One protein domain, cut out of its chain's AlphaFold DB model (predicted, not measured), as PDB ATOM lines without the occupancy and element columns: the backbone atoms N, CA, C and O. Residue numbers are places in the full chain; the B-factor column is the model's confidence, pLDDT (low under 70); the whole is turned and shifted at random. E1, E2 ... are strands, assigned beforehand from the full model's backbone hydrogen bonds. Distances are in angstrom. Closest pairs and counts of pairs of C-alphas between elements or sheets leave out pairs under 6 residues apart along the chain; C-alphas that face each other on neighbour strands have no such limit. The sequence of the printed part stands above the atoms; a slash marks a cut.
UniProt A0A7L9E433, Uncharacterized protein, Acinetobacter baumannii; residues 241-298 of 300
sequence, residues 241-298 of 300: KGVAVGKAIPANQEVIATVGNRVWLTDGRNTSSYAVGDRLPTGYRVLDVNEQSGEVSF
ATOM      1  N   LYS A 241     129.474  60.262  83.389       54.44
ATOM      2  CA  LYS A 241     128.987  60.532  82.025       54.44
ATOM      3  C   LYS A 241     127.891  61.595  82.114       54.44
ATOM      4  O   LYS A 241     126.749  61.292  82.444       54.44
ATOM      5  N   GLY A 242     128.281  62.848  81.917       54.59
ATOM      6  CA  GLY A 242     127.436  63.996  82.194       54.59
ATOM      7  C   GLY A 242     126.232  64.080  81.261       54.59
ATOM      8  O   GLY A 242     126.370  63.962  80.045       54.59
ATOM      9  N   VAL A 243     125.045  64.293  81.825       54.19
ATOM     10  CA  VAL A 243     123.804  64.485  81.066       54.19
ATOM     11  C   VAL A 243     123.664  65.973  80.764       54.19
ATOM     12  O   VAL A 243     123.479  66.778  81.665       54.19
ATOM     13  N   ALA A 244     123.769  66.394  79.505       55.03
ATOM     14  CA  ALA A 244     123.562  67.806  79.186       55.03
ATOM     15  C   ALA A 244     122.082  68.185  79.355       55.03
ATOM     16  O   ALA A 244     121.212  67.612  78.693       55.03
ATOM     17  N   VAL A 245     121.800  69.175  80.202       51.25
ATOM     18  CA  VAL A 245     120.445  69.683  80.444       51.25
ATOM     19  C   VAL A 245     120.412  71.145  80.017       51.25
ATOM     20  O   VAL A 245     121.015  72.016  80.629       51.25
ATOM     21  N   GLY A 246     119.753  71.400  78.890       47.53
ATOM     22  CA  GLY A 246     119.752  72.696  78.210       47.53
ATOM     23  C   GLY A 246     119.808  72.488  76.702       47.53
ATOM     24  O   GLY A 246     120.535  71.630  76.208       47.53
ATOM     25  N   LYS A 247     118.963  73.200  75.953       48.22
ATOM     26  CA  LYS A 247     118.720  72.937  74.528       48.22
ATOM     27  C   LYS A 247     120.027  72.939  73.712       48.22
ATOM     28  O   LYS A 247     120.673  73.972  73.579       48.22
ATOM     29  N   ALA A 248     120.293  71.783  73.098       53.81
ATOM     30  CA  ALA A 248     121.374  71.452  72.166       53.81
ATOM     31  C   ALA A 248     122.784  71.367  72.776       53.81
ATOM     32  O   ALA A 248     123.501  72.360  72.885       53.81
ATOM     33  N   ILE A 249     123.230  70.131  73.038       63.53
ATOM     34  CA  ILE A 249     124.659  69.800  72.955       63.53
ATOM     35  C   ILE A 249     125.132  70.239  71.557       63.53
ATOM     36  O   ILE A 249     124.408  69.991  70.583       63.53
ATOM     37  N   PRO A 250     126.293  70.903  71.419       64.25
ATOM     38  CA  PRO A 250     126.832  71.229  70.107       64.25
ATOM     39  C   PRO A 250     126.850  69.981  69.222       64.25
ATOM     40  O   PRO A 250     127.316  68.929  69.655       64.25
ATOM     41  N   ALA A 251     126.302  70.077  68.007       64.56
ATOM     42  CA  ALA A 251     126.137  68.919  67.134       64.56
ATOM     43  C   ALA A 251     127.454  68.130  66.996       64.56
ATOM     44  O   ALA A 251     128.503  68.716  66.729       64.56
ATOM     45  N   ASN A 252     127.371  66.806  67.166       68.81
ATOM     46  CA  ASN A 252     128.491  65.856  67.132       68.81
ATOM     47  C   ASN A 252     129.492  65.951  68.296       68.81
ATOM     48  O   ASN A 252     130.602  65.451  68.154       68.81
ATOM     49  N   GLN A 253     129.131  66.564  69.425       74.25
ATOM     50  CA  GLN A 253     129.930  66.502  70.651       74.25
ATOM     51  C   GLN A 253     129.204  65.710  71.743       74.25
ATOM     52  O   GLN A 253     127.980  65.734  71.822       74.25
ATOM     53  N   GLU A 254     129.957  65.008  72.588       76.19
ATOM     54  CA  GLU A 254     129.471  64.281  73.765       76.19
ATOM     55  C   GLU A 254     130.210  64.774  75.015       76.19
ATOM     56  O   GLU A 254     131.425  64.998  74.983       76.19
ATOM     57  N   VAL A 255     129.481  64.936  76.122       77.44
ATOM     58  CA  VAL A 255     130.066  65.211  77.439       77.44
ATOM     59  C   VAL A 255     130.620  63.912  78.008       77.44
ATOM     60  O   VAL A 255     129.873  62.987  78.310       77.44
ATOM     61  N   ILE A 256     131.937  63.846  78.186       74.56
ATOM     62  CA  ILE A 256     132.607  62.635  78.690       74.56
ATOM     63  C   ILE A 256     133.010  62.733  80.159       74.56
ATOM     64  O   ILE A 256     133.274  61.706  80.780       74.56
ATOM     65  N   ALA A 257     133.096  63.950  80.700       74.62
ATOM     66  CA  ALA A 257     133.356  64.190  82.113       74.62
ATOM     67  C   ALA A 257     133.027  65.634  82.512       74.62
ATOM     68  O   ALA A 257     133.211  66.572  81.731       74.62
ATOM     69  N   THR A 258     132.651  65.806  83.775       74.44
ATOM     70  CA  THR A 258     132.570  67.094  84.467       74.44
ATOM     71  C   THR A 258     133.440  67.050  85.724       74.44
ATOM     72  O   THR A 258     133.427  66.080  86.494       74.44
ATOM     73  N   VAL A 259     134.280  68.070  85.906       74.31
ATOM     74  CA  VAL A 259     135.200  68.168  87.050       74.31
ATOM     75  C   VAL A 259     135.286  69.623  87.488       74.31
ATOM     76  O   VAL A 259     135.814  70.460  86.748       74.31
ATOM     77  N   GLY A 260     134.780  69.924  88.687       76.69
ATOM     78  CA  GLY A 260     134.625  71.296  89.160       76.69
ATOM     79  C   GLY A 260     133.897  72.163  88.130       76.69
ATOM     80  O   GLY A 260     132.888  71.761  87.563       76.69
ATOM     81  N   ASN A 261     134.465  73.328  87.820       82.19
ATOM     82  CA  ASN A 261     133.876  74.300  86.894       82.19
ATOM     83  C   ASN A 261     134.207  74.043  85.406       82.19
ATOM     84  O   ASN A 261     134.239  74.982  84.605       82.19
ATOM     85  N   ARG A 262     134.567  72.803  85.038       82.38
ATOM     86  CA  ARG A 262     134.994  72.427  83.680       82.38
ATOM     87  C   ARG A 262     134.234  71.218  83.149       82.38
ATOM     88  O   ARG A 262     134.031  70.226  83.848       82.38
ATOM     89  N   VAL A 263     133.928  71.277  81.858       84.75
ATOM     90  CA  VAL A 263     133.361  70.188  81.064       84.75
ATOM     91  C   VAL A 263     134.385  69.683  80.051       84.75
ATOM     92  O   VAL A 263     135.096  70.464  79.418       84.75
ATOM     93  N   TRP A 264     134.454  68.366  79.890       84.31
ATOM     94  CA  TRP A 264     135.226  67.699  78.850       84.31
ATOM     95  C   TRP A 264     134.284  67.201  77.761       84.31
ATOM     96  O   TRP A 264     133.368  66.422  78.028       84.31
ATOM     97  N   LEU A 265     134.530  67.658  76.539       83.75
ATOM     98  CA  LEU A 265     133.748  67.335  75.355       83.75
ATOM     99  C   LEU A 265     134.605  66.535  74.381       83.75
ATOM    100  O   LEU A 265     135.778  66.856  74.176       83.75
ATOM    101  N   THR A 266     134.016  65.518  73.764       80.69
ATOM    102  CA  THR A 266     134.636  64.774  72.665       80.69
ATOM    103  C   THR A 266     133.781  64.870  71.413       80.69
ATOM    104  O   THR A 266     132.562  64.805  71.508       80.69
ATOM    105  N   ASP A 267     134.403  64.991  70.244       78.81
ATOM    106  CA  ASP A 267     133.737  64.834  68.941       78.81
ATOM    107  C   ASP A 267     133.935  63.421  68.346       78.81
ATOM    108  O   ASP A 267     133.715  63.176  67.158       78.81
ATOM    109  N   GLY A 268     134.415  62.485  69.175       74.69
ATOM    110  CA  GLY A 268     134.803  61.131  68.784       74.69
ATOM    111  C   GLY A 268     136.229  61.018  68.232       74.69
ATOM    112  O   GLY A 268     136.745  59.907  68.135       74.69
ATOM    113  N   ARG A 269     136.898  62.134  67.908       77.88
ATOM    114  CA  ARG A 269     138.297  62.163  67.437       77.88
ATOM    115  C   ARG A 269     139.207  62.944  68.374       77.88
ATOM    116  O   ARG A 269     140.323  62.514  68.643       77.88
ATOM    117  N   ASN A 270     138.725  64.072  68.873       77.94
ATOM    118  CA  ASN A 270     139.440  64.986  69.738       77.94
ATOM    119  C   ASN A 270     138.646  65.217  71.012       77.94
ATOM    120  O   ASN A 270     137.426  65.348  71.004       77.94
ATOM    121  N   THR A 271     139.376  65.319  72.114       83.94
ATOM    122  CA  THR A 271     138.824  65.655  73.418       83.94
ATOM    123  C   THR A 271     139.332  67.032  73.827       83.94
ATOM    124  O   THR A 271     140.532  67.291  73.788       83.94
ATOM    125  N   SER A 272     138.421  67.925  74.199       84.62
ATOM    126  CA  SER A 272     138.717  69.303  74.597       84.62
ATOM    127  C   SER A 272     138.005  69.651  75.899       84.62
ATOM    128  O   SER A 272     136.878  69.219  76.132       84.62
ATOM    129  N   SER A 273     138.657  70.447  76.744       87.62
ATOM    130  CA  SER A 273     138.083  70.914  78.009       87.62
ATOM    131  C   SER A 273     137.692  72.387  77.927       87.62
ATOM    132  O   SER A 273     138.499  73.191  77.458       87.62
ATOM    133  N   TYR A 274     136.534  72.743  78.474       87.12
ATOM    134  CA  TYR A 274     136.019  74.112  78.532       87.12
ATOM    135  C   TYR A 274     135.575  74.437  79.959       87.12
ATOM    136  O   TYR A 274     134.957  73.604  80.620       87.12
ATOM    137  N   ALA A 275     135.915  75.622  80.454       88.88
ATOM    138  CA  ALA A 275     135.419  76.137  81.725       88.88
ATOM    139  C   ALA A 275     134.074  76.854  81.546       88.88
ATOM    140  O   ALA A 275     133.725  77.278  80.444       88.88
ATOM    141  N   VAL A 276     133.324  77.031  82.634       87.12
ATOM    142  CA  VAL A 276     132.153  77.920  82.626       87.12
ATOM    143  C   VAL A 276     132.565  79.328  82.183       87.12
ATOM    144  O   VAL A 276     133.551  79.885  82.663       87.12
ATOM    145  N   GLY A 277     131.805  79.890  81.243       85.81
ATOM    146  CA  GLY A 277     132.073  81.157  80.564       85.81
ATOM    147  C   GLY A 277     132.780  81.010  79.211       85.81
ATOM    148  O   GLY A 277     132.642  81.899  78.355       85.81
ATOM    149  N   ASP A 278     133.473  79.890  78.974       89.00
ATOM    150  CA  ASP A 278     134.203  79.656  77.727       89.00
ATOM    151  C   ASP A 278     133.247  79.499  76.547       89.00
ATOM    152  O   ASP A 278     132.150  78.942  76.659       89.00
ATOM    153  N   ARG A 279     133.695  79.987  75.387       87.12
ATOM    154  CA  ARG A 279     132.985  79.832  74.120       87.12
ATOM    155  C   ARG A 279     133.600  78.695  73.318       87.12
ATOM    156  O   ARG A 279     134.793  78.702  73.027       87.12
ATOM    157  N   LEU A 280     132.770  77.736  72.943       84.94
ATOM    158  CA  LEU A 280     133.129  76.625  72.084       84.94
ATOM    159  C   LEU A 280     133.280  77.108  70.630       84.94
ATOM    160  O   LEU A 280     132.610  78.064  70.223       84.94
ATOM    161  N   PRO A 281     134.064  76.396  69.797       80.19
ATOM    162  CA  PRO A 281     134.181  76.674  68.360       80.19
ATOM    163  C   PRO A 281     132.841  76.651  67.608       80.19
ATOM    164  O   PRO A 281     132.679  77.296  66.578       80.19
ATOM    165  N   THR A 282     131.860  75.929  68.144       76.88
ATOM    166  CA  THR A 282     130.490  75.821  67.623       76.88
ATOM    167  C   THR A 282     129.627  77.054  67.914       76.88
ATOM    168  O   THR A 282     128.474  77.119  67.490       76.88
ATOM    169  N   GLY A 283     130.166  78.037  68.642       79.88
ATOM    170  CA  GLY A 283     129.498  79.285  69.007       79.88
ATOM    171  C   GLY A 283     128.794  79.248  70.362       79.88
ATOM    172  O   GLY A 283     128.479  80.319  70.880       79.88
ATOM    173  N   TYR A 284     128.613  78.067  70.958       84.38
ATOM    174  CA  TYR A 284     127.995  77.897  72.275       84.38
ATOM    175  C   TYR A 284     128.905  78.386  73.405       84.38
ATOM    176  O   TYR A 284     130.123  78.342  73.285       84.38
ATOM    177  N   ARG A 285     128.324  78.813  74.523       86.19
ATOM    178  CA  ARG A 285     129.008  79.100  75.784       86.19
ATOM    179  C   ARG A 285     128.591  78.112  76.860       86.19
ATOM    180  O   ARG A 285     127.411  77.773  76.960       86.19
ATOM    181  N   VAL A 286     129.557  77.695  77.674       87.19
ATOM    182  CA  VAL A 286     129.297  76.914  78.890       87.19
ATOM    183  C   VAL A 286     128.728  77.861  79.942       87.19
ATOM    184  O   VAL A 286     129.381  78.838  80.304       87.19
ATOM    185  N   LEU A 287     127.505  77.608  80.400       85.12
ATOM    186  CA  LEU A 287     126.825  78.451  81.389       85.12
ATOM    187  C   LEU A 287     127.056  77.975  82.814       85.12
ATOM    188  O   LEU A 287     127.255  78.793  83.703       85.12
ATOM    189  N   ASP A 288     126.983  76.665  83.008       82.94
ATOM    190  CA  ASP A 288     127.088  76.045  84.318       82.94
ATOM    191  C   ASP A 288     127.507  74.581  84.170       82.94
ATOM    192  O   ASP A 288     127.204  73.934  83.157       82.94
ATOM    193  N   VAL A 289     128.210  74.078  85.180       81.31
ATOM    194  CA  VAL A 289     128.641  72.685  85.303       81.31
ATOM    195  C   VAL A 289     128.280  72.217  86.708       81.31
ATOM    196  O   VAL A 289     128.945  72.566  87.682       81.31
ATOM    197  N   ASN A 290     127.246  71.388  86.807       75.25
ATOM    198  CA  ASN A 290     126.856  70.770  88.062       75.25
ATOM    199  C   ASN A 290     127.626  69.457  88.246       75.25
ATOM    200  O   ASN A 290     127.363  68.448  87.591       75.25
ATOM    201  N   GLU A 291     128.598  69.459  89.158       66.31
ATOM    202  CA  GLU A 291     129.406  68.271  89.444       66.31
ATOM    203  C   GLU A 291     128.610  67.150  90.135       66.31
ATOM    204  O   GLU A 291     128.933  65.978  89.951       66.31
ATOM    205  N   GLN A 292     127.571  67.487  90.906       64.62
ATOM    206  CA  GLN A 292     126.791  66.504  91.663       64.62
ATOM    207  C   GLN A 292     125.820  65.728  90.774       64.62
ATOM    208  O   GLN A 292     125.684  64.518  90.943       64.62
ATOM    209  N   SER A 293     125.168  66.402  89.824       63.06
ATOM    210  CA  SER A 293     124.265  65.756  88.860       63.06
ATOM    211  C   SER A 293     124.968  65.329  87.568       63.06
ATOM    212  O   SER A 293     124.387  64.614  86.755       63.06
ATOM    213  N   GLY A 294     126.221  65.748  87.362       62.75
ATOM    214  CA  GLY A 294     126.932  65.562  86.098       62.75
ATOM    215  C   GLY A 294     126.369  66.430  84.969       62.75
ATOM    216  O   GLY A 294     126.734  66.238  83.812       62.75
ATOM    217  N   GLU A 295     125.473  67.365  85.270       72.06
ATOM    218  CA  GLU A 295     124.768  68.125  84.252       72.06
ATOM    219  C   GLU A 295     125.571  69.330  83.774       72.06
ATOM    220  O   GLU A 295     126.268  69.997  84.540       72.06
ATOM    221  N   VAL A 296     125.461  69.624  82.480       76.31
ATOM    222  CA  VAL A 296     126.116  70.784  81.867       76.31
ATOM    223  C   VAL A 296     125.097  71.591  81.088       76.31
ATOM    224  O   VAL A 296     124.354  71.042  80.270       76.31
ATOM    225  N   SER A 297     125.105  72.900  81.328       80.38
ATOM    226  CA  SER A 297     124.238  73.863  80.659       80.38
ATOM    227  C   SER A 297     124.995  74.622  79.572       80.38
ATOM    228  O   SER A 297     126.083  75.158  79.804       80.38
ATOM    229  N   PHE A 298     124.383  74.730  78.393       81.88
ATOM    230  CA  PHE A 298     124.921  75.468  77.248       81.88
ATOM    231  C   PHE A 298     123.934  76.539  76.765       81.88
ATOM    232  O   PHE A 298     122.719  76.354  76.825       81.88
TER     233      PHE A 298
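What this domain is: This is residues 241 to 298 of the 300 residues of an uncharacterized protein of Acinetobacter baumannii (UniProt A0A7L9E433). This is a small sandwich of two sheets face to face, a three-strand sheet of E1, E2 and E3 and a two-strand hairpin of E4 and E5, with the strands of the one crossing those of the other at 73 degrees. Residues 241 to 253, with no named element, lead into E1. The printed part has 58 residues with five named strands, E1 to E5 along the chain, and no named helix; both sheets, in the orders E1 E2 E3 and E4 E5, are antiparallel. The class is all strand, though under half of the residues, 26 of 58, are in named elements. The whole is compact, with a radius of gyration of the C-alphas of 9.8 A, and rounded, spanning 27 by 19 by 18 A.

Where its parts are: The printed part begins at Lys 241, and residues 241 to 253 hold no named element. E1 is residues 254 to 259, 15.0 A long from first to last C-alpha, and C-alpha 254 stands at (129.471, 64.281, 73.765). E2 is residues 262 to 266, 13.4 A, and E3 is residues 271 to 275, 13.8 A, where C-alpha 275 stands at (135.419, 76.137, 81.725). E4 is residues 285 to 290, 15.0 A. E5 is residues 295 to 298, 10.1 A, and ends with C-alpha 298 at (124.921, 75.468, 77.248).

How they stand to each other: E1, E2 and E3 form a meander, each strand the antiparallel neighbour of the one before, with E1 and E3 as edge strands. The hairpin E1 and E2 has directions 154 degrees apart, with N 254 and O 266 at 2.8 A, within hydrogen-bond range. In the hairpin E2 and E3, at 156 degrees, N 263 and O 274 are 2.8 A apart, also within range. The hairpin E4 and E5 is antiparallel at 164 degrees, with N 290 and O 295 at 2.8 A, within range. The two sheets make a sandwich, two sheets face to face, their facing parts 9.3 A centre to centre and their best planes 12 degrees apart. Between E2 and E4 the closest C-alphas are those of Arg 262 and Val 289, 6.6 A apart. Between E3 and E4 they are those of Ala 275 and Val 286, at 6.8 A. E3 and E5 are apart.

The domain as a whole: The C-alphas farthest apart, those of Arg 269 and Gln 292, are 27.2 A from each other. The printed part has no cut. The links E1 to E2, E2 to E3 and E4 to E5 are tight. The link E3 to E4, 9 residues, is short and passes from one sheet to the other. Mean pLDDT of the printed part is 74.9, and residues 241 to 252 and 291 to 294 are under 70.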